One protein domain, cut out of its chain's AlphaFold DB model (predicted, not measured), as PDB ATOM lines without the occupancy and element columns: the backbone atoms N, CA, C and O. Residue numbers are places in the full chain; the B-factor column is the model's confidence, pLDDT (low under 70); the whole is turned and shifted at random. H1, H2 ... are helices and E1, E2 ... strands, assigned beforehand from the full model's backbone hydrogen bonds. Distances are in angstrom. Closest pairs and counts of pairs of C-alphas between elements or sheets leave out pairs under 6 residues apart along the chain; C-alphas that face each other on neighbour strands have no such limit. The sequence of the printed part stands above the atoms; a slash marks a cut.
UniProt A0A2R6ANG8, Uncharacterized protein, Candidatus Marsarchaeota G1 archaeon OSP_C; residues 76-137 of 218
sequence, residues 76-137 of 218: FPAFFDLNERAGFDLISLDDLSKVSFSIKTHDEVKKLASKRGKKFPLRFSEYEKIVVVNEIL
ATOM      1  N   PHE A  76     -55.382  45.266  42.981       79.38
ATOM      2  CA  PHE A  76     -55.284  44.695  41.642       79.38
ATOM      3  C   PHE A  76     -53.927  44.009  41.456       79.38
ATOM      4  O   PHE A  76     -52.922  44.543  41.934       79.38
ATOM      5  N   PRO A  77     -53.848  42.872  40.737       83.69
ATOM      6  CA  PRO A  77     -52.562  42.295  40.365       83.69
ATOM      7  C   PRO A  77     -51.802  43.286  39.486       83.69
ATOM      8  O   PRO A  77     -52.302  43.683  38.432       83.69
ATOM      9  N   ALA A  78     -50.594  43.668  39.904       85.81
ATOM     10  CA  ALA A  78     -49.763  44.618  39.188       85.81
ATOM     11  C   ALA A  78     -48.354  44.092  38.873       85.81
ATOM     12  O   ALA A  78     -47.691  43.427  39.673       85.81
ATOM     13  N   PHE A  79     -47.872  44.449  37.687       90.69
ATOM     14  CA  PHE A  79     -46.464  44.413  37.325       90.69
ATOM     15  C   PHE A  79     -45.946  45.848  37.255       90.69
ATOM     16  O   PHE A  79     -46.369  46.642  36.420       90.69
ATOM     17  N   PHE A  80     -45.026  46.179  38.148       88.62
ATOM     18  CA  PHE A  80     -44.334  47.456  38.166       88.62
ATOM     19  C   PHE A  80     -43.202  47.363  37.151       88.62
ATOM     20  O   PHE A  80     -42.205  46.696  37.414       88.62
ATOM     21  N   ASP A  81     -43.365  47.983  35.984       90.94
ATOM     22  CA  ASP A  81     -42.365  48.046  34.911       90.94
ATOM     23  C   ASP A  81     -41.536  49.336  35.011       90.94
ATOM     24  O   ASP A  81     -41.335  50.071  34.045       90.94
ATOM     25  N   LEU A  82     -41.075  49.638  36.224       84.44
ATOM     26  CA  LEU A  82     -40.302  50.842  36.508       84.44
ATOM     27  C   LEU A  82     -38.831  50.619  36.142       84.44
ATOM     28  O   LEU A  82     -38.261  49.564  36.440       84.44
ATOM     29  N   ASN A  83     -38.196  51.631  35.545       72.88
ATOM     30  CA  ASN A  83     -36.826  51.538  35.022       72.88
ATOM     31  C   ASN A  83     -35.799  51.036  36.046       72.88
ATOM     32  O   ASN A  83     -34.925  50.249  35.692       72.88
ATOM     33  N   GLU A  84     -35.923  51.440  37.310       67.75
ATOM     34  CA  GLU A  84     -34.962  51.085  38.362       67.75
ATOM     35  C   GLU A  84     -35.369  49.842  39.169       67.75
ATOM     36  O   GLU A  84     -34.527  49.209  39.808       67.75
ATOM     37  N   ARG A  85     -36.659  49.471  39.167       72.88
ATOM     38  CA  ARG A  85     -37.205  48.391  40.005       72.88
ATOM     39  C   ARG A  85     -38.413  47.731  39.350       72.88
ATOM     40  O   ARG A  85     -39.551  48.102  39.619       72.88
ATOM     41  N   ALA A  86     -38.160  46.691  38.557       83.81
ATOM     42  CA  ALA A  86     -39.235  45.844  38.056       83.81
ATOM     43  C   ALA A  86     -39.672  44.791  39.095       83.81
ATOM     44  O   ALA A  86     -38.822  44.126  39.709       83.81
ATOM     45  N   GLY A  87     -40.976  44.594  39.281       85.06
ATOM     46  CA  GLY A  87     -41.503  43.688  40.307       85.06
ATOM     47  C   GLY A  87     -42.991  43.382  40.172       85.06
ATOM     48  O   GLY A  87     -43.722  44.088  39.489       85.06
ATOM     49  N   PHE A  88     -43.429  42.307  40.824       81.81
ATOM     50  CA  PHE A  88     -44.835  41.906  40.883       81.81
ATOM     51  C   PHE A  88     -45.380  42.142  42.283       81.81
ATOM     52  O   PHE A  88     -44.881  41.540  43.239       81.81
ATOM     53  N   ASP A  89     -46.434  42.936  42.387       82.62
ATOM     54  CA  ASP A  89     -47.117  43.204  43.649       82.62
ATOM     55  C   ASP A  89     -48.588  43.552  43.397       82.62
ATOM     56  O   ASP A  89     -49.075  43.438  42.273       82.62
ATOM     57  N   LEU A  90     -49.319  43.939  44.431       79.88
ATOM     58  CA  LEU A  90     -50.694  44.399  44.306       79.88
ATOM     59  C   LEU A  90     -50.763  45.930  44.403       79.88
ATOM     60  O   LEU A  90     -49.982  46.542  45.127       79.88
ATOM     61  N   ILE A  91     -51.708  46.552  43.697       74.62
ATOM     62  CA  ILE A  91     -51.952  48.003  43.758       74.62
ATOM     63  C   ILE A  91     -53.399  48.299  44.129       74.62
ATOM     64  O   ILE A  91     -54.302  47.701  43.559       74.62
ATOM     65  N   SER A  92     -53.646  49.204  45.073       78.62
ATOM     66  CA  SER A  92     -55.014  49.523  45.490       78.62
ATOM     67  C   SER A  92     -55.735  50.457  44.519       78.62
ATOM     68  O   SER A  92     -55.096  51.207  43.782       78.62
ATOM     69  N   LEU A  93     -57.074  50.457  44.547       79.19
ATOM     70  CA  LEU A  93     -57.886  51.420  43.791       79.19
ATOM     71  C   LEU A  93     -57.524  52.877  44.118       79.19
ATOM     72  O   LEU A  93     -57.505  53.718  43.223       79.19
ATOM     73  N   ASP A  94     -57.190  53.164  45.377       78.50
ATOM     74  CA  ASP A  94     -56.758  54.497  45.801       78.50
ATOM     75  C   ASP A  94     -55.376  54.856  45.226       78.50
ATOM     76  O   ASP A  94     -55.143  55.999  44.816       78.50
ATOM     77  N   ASP A  95     -54.461  53.887  45.150       82.38
ATOM     78  CA  ASP A  95     -53.104  54.091  44.637       82.38
ATOM     79  C   ASP A  95     -53.032  54.174  43.110       82.38
ATOM     80  O   ASP A  95     -52.091  54.776  42.592       82.38
ATOM     81  N   LEU A  96     -54.039  53.680  42.377       85.44
ATOM     82  CA  LEU A  96     -54.123  53.864  40.920       85.44
ATOM     83  C   LEU A  96     -54.120  55.345  40.509       85.44
ATOM     84  O   LEU A  96     -53.656  55.680  39.423       85.44
ATOM     85  N   SER A  97     -54.588  56.251  41.376       85.00
ATOM     86  CA  SER A  97     -54.551  57.704  41.128       85.00
ATOM     87  C   SER A  97     -53.149  58.320  41.213       85.00
ATOM     88  O   SER A  97     -52.954  59.484  40.868       85.00
ATOM     89  N   LYS A  98     -52.163  57.556  41.697       87.25
ATOM     90  CA  LYS A  98     -50.781  57.997  41.928       87.25
ATOM     91  C   LYS A  98     -49.810  57.433  40.894       87.25
ATOM     92  O   LYS A  98     -48.606  57.642  41.021       87.25
ATOM     93  N   VAL A  99     -50.300  56.690  39.904       87.19
ATOM     94  CA  VAL A  99     -49.458  56.009  38.920       87.19
ATOM     95  C   VAL A  99     -50.016  56.138  37.506       87.19
ATOM     96  O   VAL A  99     -51.224  56.209  37.298       87.19
ATOM     97  N   SER A 100     -49.123  56.112  36.519       88.56
ATOM     98  CA  SER A 100     -49.490  55.846  35.130       88.56
ATOM     99  C   SER A 100     -49.527  54.339  34.920       88.56
ATOM    100  O   SER A 100     -48.540  53.642  35.189       88.56
ATOM    101  N   PHE A 101     -50.659  53.826  34.445       91.25
ATOM    102  CA  PHE A 101     -50.839  52.399  34.246       91.25
ATOM    103  C   PHE A 101     -51.568  52.072  32.947       91.25
ATOM    104  O   PHE A 101     -52.250  52.899  32.353       91.25
ATOM    105  N   SER A 102     -51.411  50.825  32.525       92.75
ATOM    106  CA  SER A 102     -52.183  50.199  31.455       92.75
ATOM    107  C   SER A 102     -52.642  48.822  31.914       92.75
ATOM    108  O   SER A 102     -52.119  48.291  32.893       92.75
ATOM    109  N   ILE A 103     -53.597  48.222  31.216       91.31
ATOM    110  CA  ILE A 103     -54.026  46.850  31.493       91.31
ATOM    111  C   ILE A 103     -53.513  45.975  30.368       91.31
ATOM    112  O   ILE A 103     -53.627  46.315  29.191       91.31
ATOM    113  N   LYS A 104     -52.894  44.860  30.738       92.81
ATOM    114  CA  LYS A 104     -52.353  43.897  29.787       92.81
ATOM    115  C   LYS A 104     -52.815  42.502  30.131       92.81
ATOM    116  O   LYS A 104     -53.060  42.175  31.293       92.81
ATOM    117  N   THR A 105     -52.900  41.666  29.108       90.75
ATOM    118  CA  THR A 105     -53.153  40.243  29.295       90.75
ATOM    119  C   THR A 105     -51.978  39.575  30.007       90.75
ATOM    120  O   THR A 105     -50.829  40.028  29.934       90.75
ATOM    121  N   HIS A 106     -52.258  38.448  30.657       87.44
ATOM    122  CA  HIS A 106     -51.249  37.562  31.240       87.44
ATOM    123  C   HIS A 106     -50.027  37.349  30.324       87.44
ATOM    124  O   HIS A 106     -48.879  37.515  30.748       87.44
ATOM    125  N   ASP A 107     -50.258  37.015  29.052       91.12
ATOM    126  CA  ASP A 107     -49.190  36.667  28.110       91.12
ATOM    127  C   ASP A 107     -48.313  37.863  27.739       91.12
ATOM    128  O   ASP A 107     -47.097  37.725  27.563       91.12
ATOM    129  N   GLU A 108     -48.903  39.052  27.643       95.75
ATOM    130  CA  GLU A 108     -48.159  40.287  27.419       95.75
ATOM    131  C   GLU A 108     -47.264  40.619  28.614       95.75
ATOM    132  O   GLU A 108     -46.078  40.908  28.430       95.75
ATOM    133  N   VAL A 109     -47.786  40.511  29.840       94.19
ATOM    134  CA  VAL A 109     -46.997  40.765  31.054       94.19
ATOM    135  C   VAL A 109     -45.893  39.729  31.220       94.19
ATOM    136  O   VAL A 109     -44.766  40.082  31.557       94.19
ATOM    137  N   LYS A 110     -46.151  38.459  30.899       93.69
ATOM    138  CA  LYS A 110     -45.123  37.411  30.904       93.69
ATOM    139  C   LYS A 110     -43.964  37.735  29.958       93.69
ATOM    140  O   LYS A 110     -42.798  37.551  30.328       93.69
ATOM    141  N   LYS A 111     -44.259  38.257  28.762       94.94
ATOM    142  CA  LYS A 111     -43.239  38.714  27.802       94.94
ATOM    143  C   LYS A 111     -42.470  39.923  28.340       94.94
ATOM    144  O   LYS A 111     -41.244  39.932  28.251       94.94
ATOM    145  N   LEU A 112     -43.156  40.911  28.916       93.94
ATOM    146  CA  LEU A 112     -42.531  42.104  29.505       93.94
ATOM    147  C   LEU A 112     -41.606  41.754  30.676       93.94
ATOM    148  O   LEU A 112     -40.433  42.121  30.670       93.94
ATOM    149  N   ALA A 113     -42.096  40.963  31.630       92.00
ATOM    150  CA  ALA A 113     -41.325  40.502  32.776       92.00
ATOM    151  C   ALA A 113     -40.062  39.747  32.345       92.00
ATOM    152  O   ALA A 113     -38.980  40.021  32.864       92.00
ATOM    153  N   SER A 114     -40.168  38.877  31.333       92.94
ATOM    154  CA  SER A 114     -39.011  38.160  30.783       92.94
ATOM    155  C   SER A 114     -37.961  39.113  30.198       92.94
ATOM    156  O   SER A 114     -36.774  38.934  30.460       92.94
ATOM    157  N   LYS A 115     -38.372  40.170  29.478       93.06
ATOM    158  CA  LYS A 115     -37.449  41.202  28.958       93.06
ATOM    159  C   LYS A 115     -36.730  41.968  30.071       93.06
ATOM    160  O   LYS A 115     -35.592  42.381  29.887       93.06
ATOM    161  N   ARG A 116     -37.373  42.129  31.231       88.94
ATOM    162  CA  ARG A 116     -36.795  42.742  32.440       88.94
ATOM    163  C   ARG A 116     -36.030  41.749  33.327       88.94
ATOM    164  O   ARG A 116     -35.657  42.097  34.445       88.94
ATOM    165  N   GLY A 117     -35.824  40.507  32.874       91.00
ATOM    166  CA  GLY A 117     -35.138  39.466  33.646       91.00
ATOM    167  C   GLY A 117     -35.908  39.004  34.889       91.00
ATOM    168  O   GLY A 117     -35.310  38.514  35.846       91.00
ATOM    169  N   LYS A 118     -37.233  39.183  34.915       88.69
ATOM    170  CA  LYS A 118     -38.101  38.804  36.035       88.69
ATOM    171  C   LYS A 118     -38.821  37.494  35.746       88.69
ATOM    172  O   LYS A 118     -39.390  37.289  34.675       88.69
ATOM    173  N   LYS A 119     -38.839  36.612  36.747       88.12
ATOM    174  CA  LYS A 119     -39.634  35.384  36.714       88.12
ATOM    175  C   LYS A 119     -41.097  35.721  36.985       88.12
ATOM    176  O   LYS A 119     -41.398  36.397  37.964       88.12
ATOM    177  N   PHE A 120     -41.987  35.210  36.143       84.56
ATOM    178  CA  PHE A 120     -43.424  35.362  36.329       84.56
ATOM    179  C   PHE A 120     -43.895  34.516  37.531       84.56
ATOM    180  O   PHE A 120     -43.687  33.296  37.520       84.56
ATOM    181  N   PRO A 121     -44.472  35.117  38.587       78.56
ATOM    182  CA  PRO A 121     -44.900  34.369  39.763       78.56
ATOM    183  C   PRO A 121     -46.100  33.473  39.457       78.56
ATOM    184  O   PRO A 121     -47.036  33.900  38.789       78.56
ATOM    185  N   LEU A 122     -46.127  32.265  40.031       75.12
ATOM    186  CA  LEU A 122     -47.258  31.340  39.873       75.12
ATOM    187  C   LEU A 122     -48.577  31.965  40.361       75.12
ATOM    188  O   LEU A 122     -49.602  31.833  39.713       75.12
ATOM    189  N   ARG A 123     -48.543  32.741  41.454       71.12
ATOM    190  CA  ARG A 123     -49.733  33.452  41.955       71.12
ATOM    191  C   ARG A 123     -50.335  34.427  40.931       71.12
ATOM    192  O   ARG A 123     -51.508  34.743  41.019       71.12
ATOM    193  N   PHE A 124     -49.540  34.912  39.971       71.31
ATOM    194  CA  PHE A 124     -50.011  35.829  38.932       71.31
ATOM    195  C   PHE A 124     -50.581  35.111  37.703       71.31
ATOM    196  O   PHE A 124     -51.181  35.763  36.857       71.31
ATOM    197  N   SER A 125     -50.411  33.785  37.578       71.31
ATOM    198  CA  SER A 125     -50.896  33.045  36.401       71.31
ATOM    199  C   SER A 125     -52.402  32.804  36.404       71.31
ATOM    200  O   SER A 125     -52.947  32.368  35.399       71.31
ATOM    201  N   GLU A 126     -53.066  33.079  37.525       75.75
ATOM    202  CA  GLU A 126     -54.517  32.938  37.667       75.75
ATOM    203  C   GLU A 126     -55.280  34.186  37.193       75.75
ATOM    204  O   GLU A 126     -56.493  34.128  37.007       75.75
ATOM    205  N   TYR A 127     -54.584  35.306  36.963       73.31
ATOM    206  CA  TYR A 127     -55.198  36.550  36.502       73.31
ATOM    207  C   TYR A 127     -55.105  36.676  34.984       73.31
ATOM    208  O   TYR A 127     -54.014  36.713  34.418       73.31
ATOM    209  N   GLU A 128     -56.253  36.810  34.321       77.94
ATOM    210  CA  GLU A 128     -56.317  37.038  32.871       77.94
ATOM    211  C   GLU A 128     -55.755  38.408  32.477       77.94
ATOM    212  O   GLU A 128     -55.124  38.554  31.425       77.94
ATOM    213  N   LYS A 129     -55.966  39.404  33.343       85.00
ATOM    214  CA  LYS A 129     -55.543  40.791  33.165       85.00
ATOM    215  C   LYS A 129     -54.744  41.263  34.368       85.00
ATOM    216  O   LYS A 129     -55.087  40.968  35.511       85.00
ATOM    217  N   ILE A 130     -53.674  41.996  34.093       87.12
ATOM    218  CA  ILE A 130     -52.728  42.502  35.083       87.12
ATOM    219  C   ILE A 130     -52.488  43.982  34.784       87.12
ATOM    220  O   ILE A 130     -52.277  44.375  33.633       87.12
ATOM    221  N   VAL A 131     -52.513  44.800  35.834       90.19
ATOM    222  CA  VAL A 131     -52.172  46.220  35.767       90.19
ATOM    223  C   VAL A 131     -50.670  46.346  35.546       90.19
ATOM    224  O   VAL A 131     -49.871  45.743  36.250       90.19
ATOM    225  N   VAL A 132     -50.252  47.134  34.570       93.62
ATOM    226  CA  VAL A 132     -48.842  47.420  34.320       93.62
ATOM    227  C   VAL A 132     -48.587  48.868  34.676       93.62
ATOM    228  O   VAL A 132     -49.108  49.763  34.012       93.62
ATOM    229  N   VAL A 133     -47.816  49.072  35.741       89.88
ATOM    230  CA  VAL A 133     -47.450  50.388  36.262       89.88
ATOM    231  C   VAL A 133     -46.154  50.827  35.601       89.88
ATOM    232  O   VAL A 133     -45.115  50.198  35.798       89.88
ATOM    233  N   ASN A 134     -46.226  51.907  34.830       88.06
ATOM    234  CA  ASN A 134     -45.104  52.414  34.038       88.06
ATOM    235  C   ASN A 134     -44.373  53.562  34.740       88.06
ATOM    236  O   ASN A 134     -43.177  53.753  34.537       88.06
ATOM    237  N   GLU A 135     -45.089  54.331  35.559       87.75
ATOM    238  CA  GLU A 135     -44.575  55.551  36.179       87.75
ATOM    239  C   GLU A 135     -45.321  55.846  37.483       87.75
ATOM    240  O   GLU A 135     -46.522  55.595  37.587       87.75
ATOM    241  N   ILE A 136     -44.610  56.396  38.470       87.44
ATOM    242  CA  ILE A 136     -45.204  56.980  39.678       87.44
ATOM    243  C   ILE A 136     -45.330  58.481  39.438       87.44
ATOM    244  O   ILE A 136     -44.357  59.136  39.081       87.44
ATOM    245  N   LEU A 137     -46.526  59.020  39.639       83.94
ATOM    246  CA  LEU A 137     -46.838  60.412  39.347       83.94
ATOM    247  C   LEU A 137     -46.441  61.312  40.519       83.94
ATOM    248  O   LEU A 137     -46.761  61.021  41.671       83.94
TER     249      LEU A 137
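What this domain is: This is residues 76 to 137 of the 218 residues of an uncharacterized protein of Candidatus Marsarchaeota G1 archaeon OSP_C (UniProt A0A2R6ANG8). A strongly twisted sheet of four strands has one helix, H2, packed over one face and running along the strands, making two layers; little H1 only grazes the sheet. The 62 printed residues run E1, E2, H1, E3, H2, E4, of mixed class. The mixed sheet has the order E2, E1, E4, E3. The whole is compact, with a radius of gyration of the C-alphas of 10.6 A and spans of 26 by 24 by 15 A.

How they stand to each other: Start at E1, residues 76 to 81, which makes an antiparallel hairpin with E2, residues 86 to 91; look at N 78 and O 89, 2.8 A apart. Next come H1, residues 95 to 98, too short for an O i to N i+4 pair, and E3, residues 99 to 105. E2, H1 and E3 form a split strand-helix-strand unit, two strands running the same way with others between them in the sheet, and its crossover is right-handed. H2, residues 106 to 115, has every O i to N i+4 pair within hydrogen-bond range. E4, residues 129 to 136, is parallel to E1, with N 131 and O 77 at 2.8 A, and antiparallel to E3, with N 132 and O 102 at 2.8 A. H2 lies over E1 and E4 at a height over the sheet of 9.0 A; its closest C-alphas to E4 are those of His 106 and Lys 129, 5.7 A.

Where its parts are: Find C-alpha 76 at (-55.284, 44.695, 41.642), where E1 begins. E3 is 18.8 A long, H2 14.5 A, and E4 20.3 A, ending at C-alpha 136 at (-45.204, 56.980, 39.678).

The domain as a whole: The C-alphas of Leu 122 and Leu 137, the two farthest apart, are 29.1 A from each other. The printed part has no cut. The link from H2 to E4, residues 116 to 128, is long. Residue 84 is under pLDDT 70.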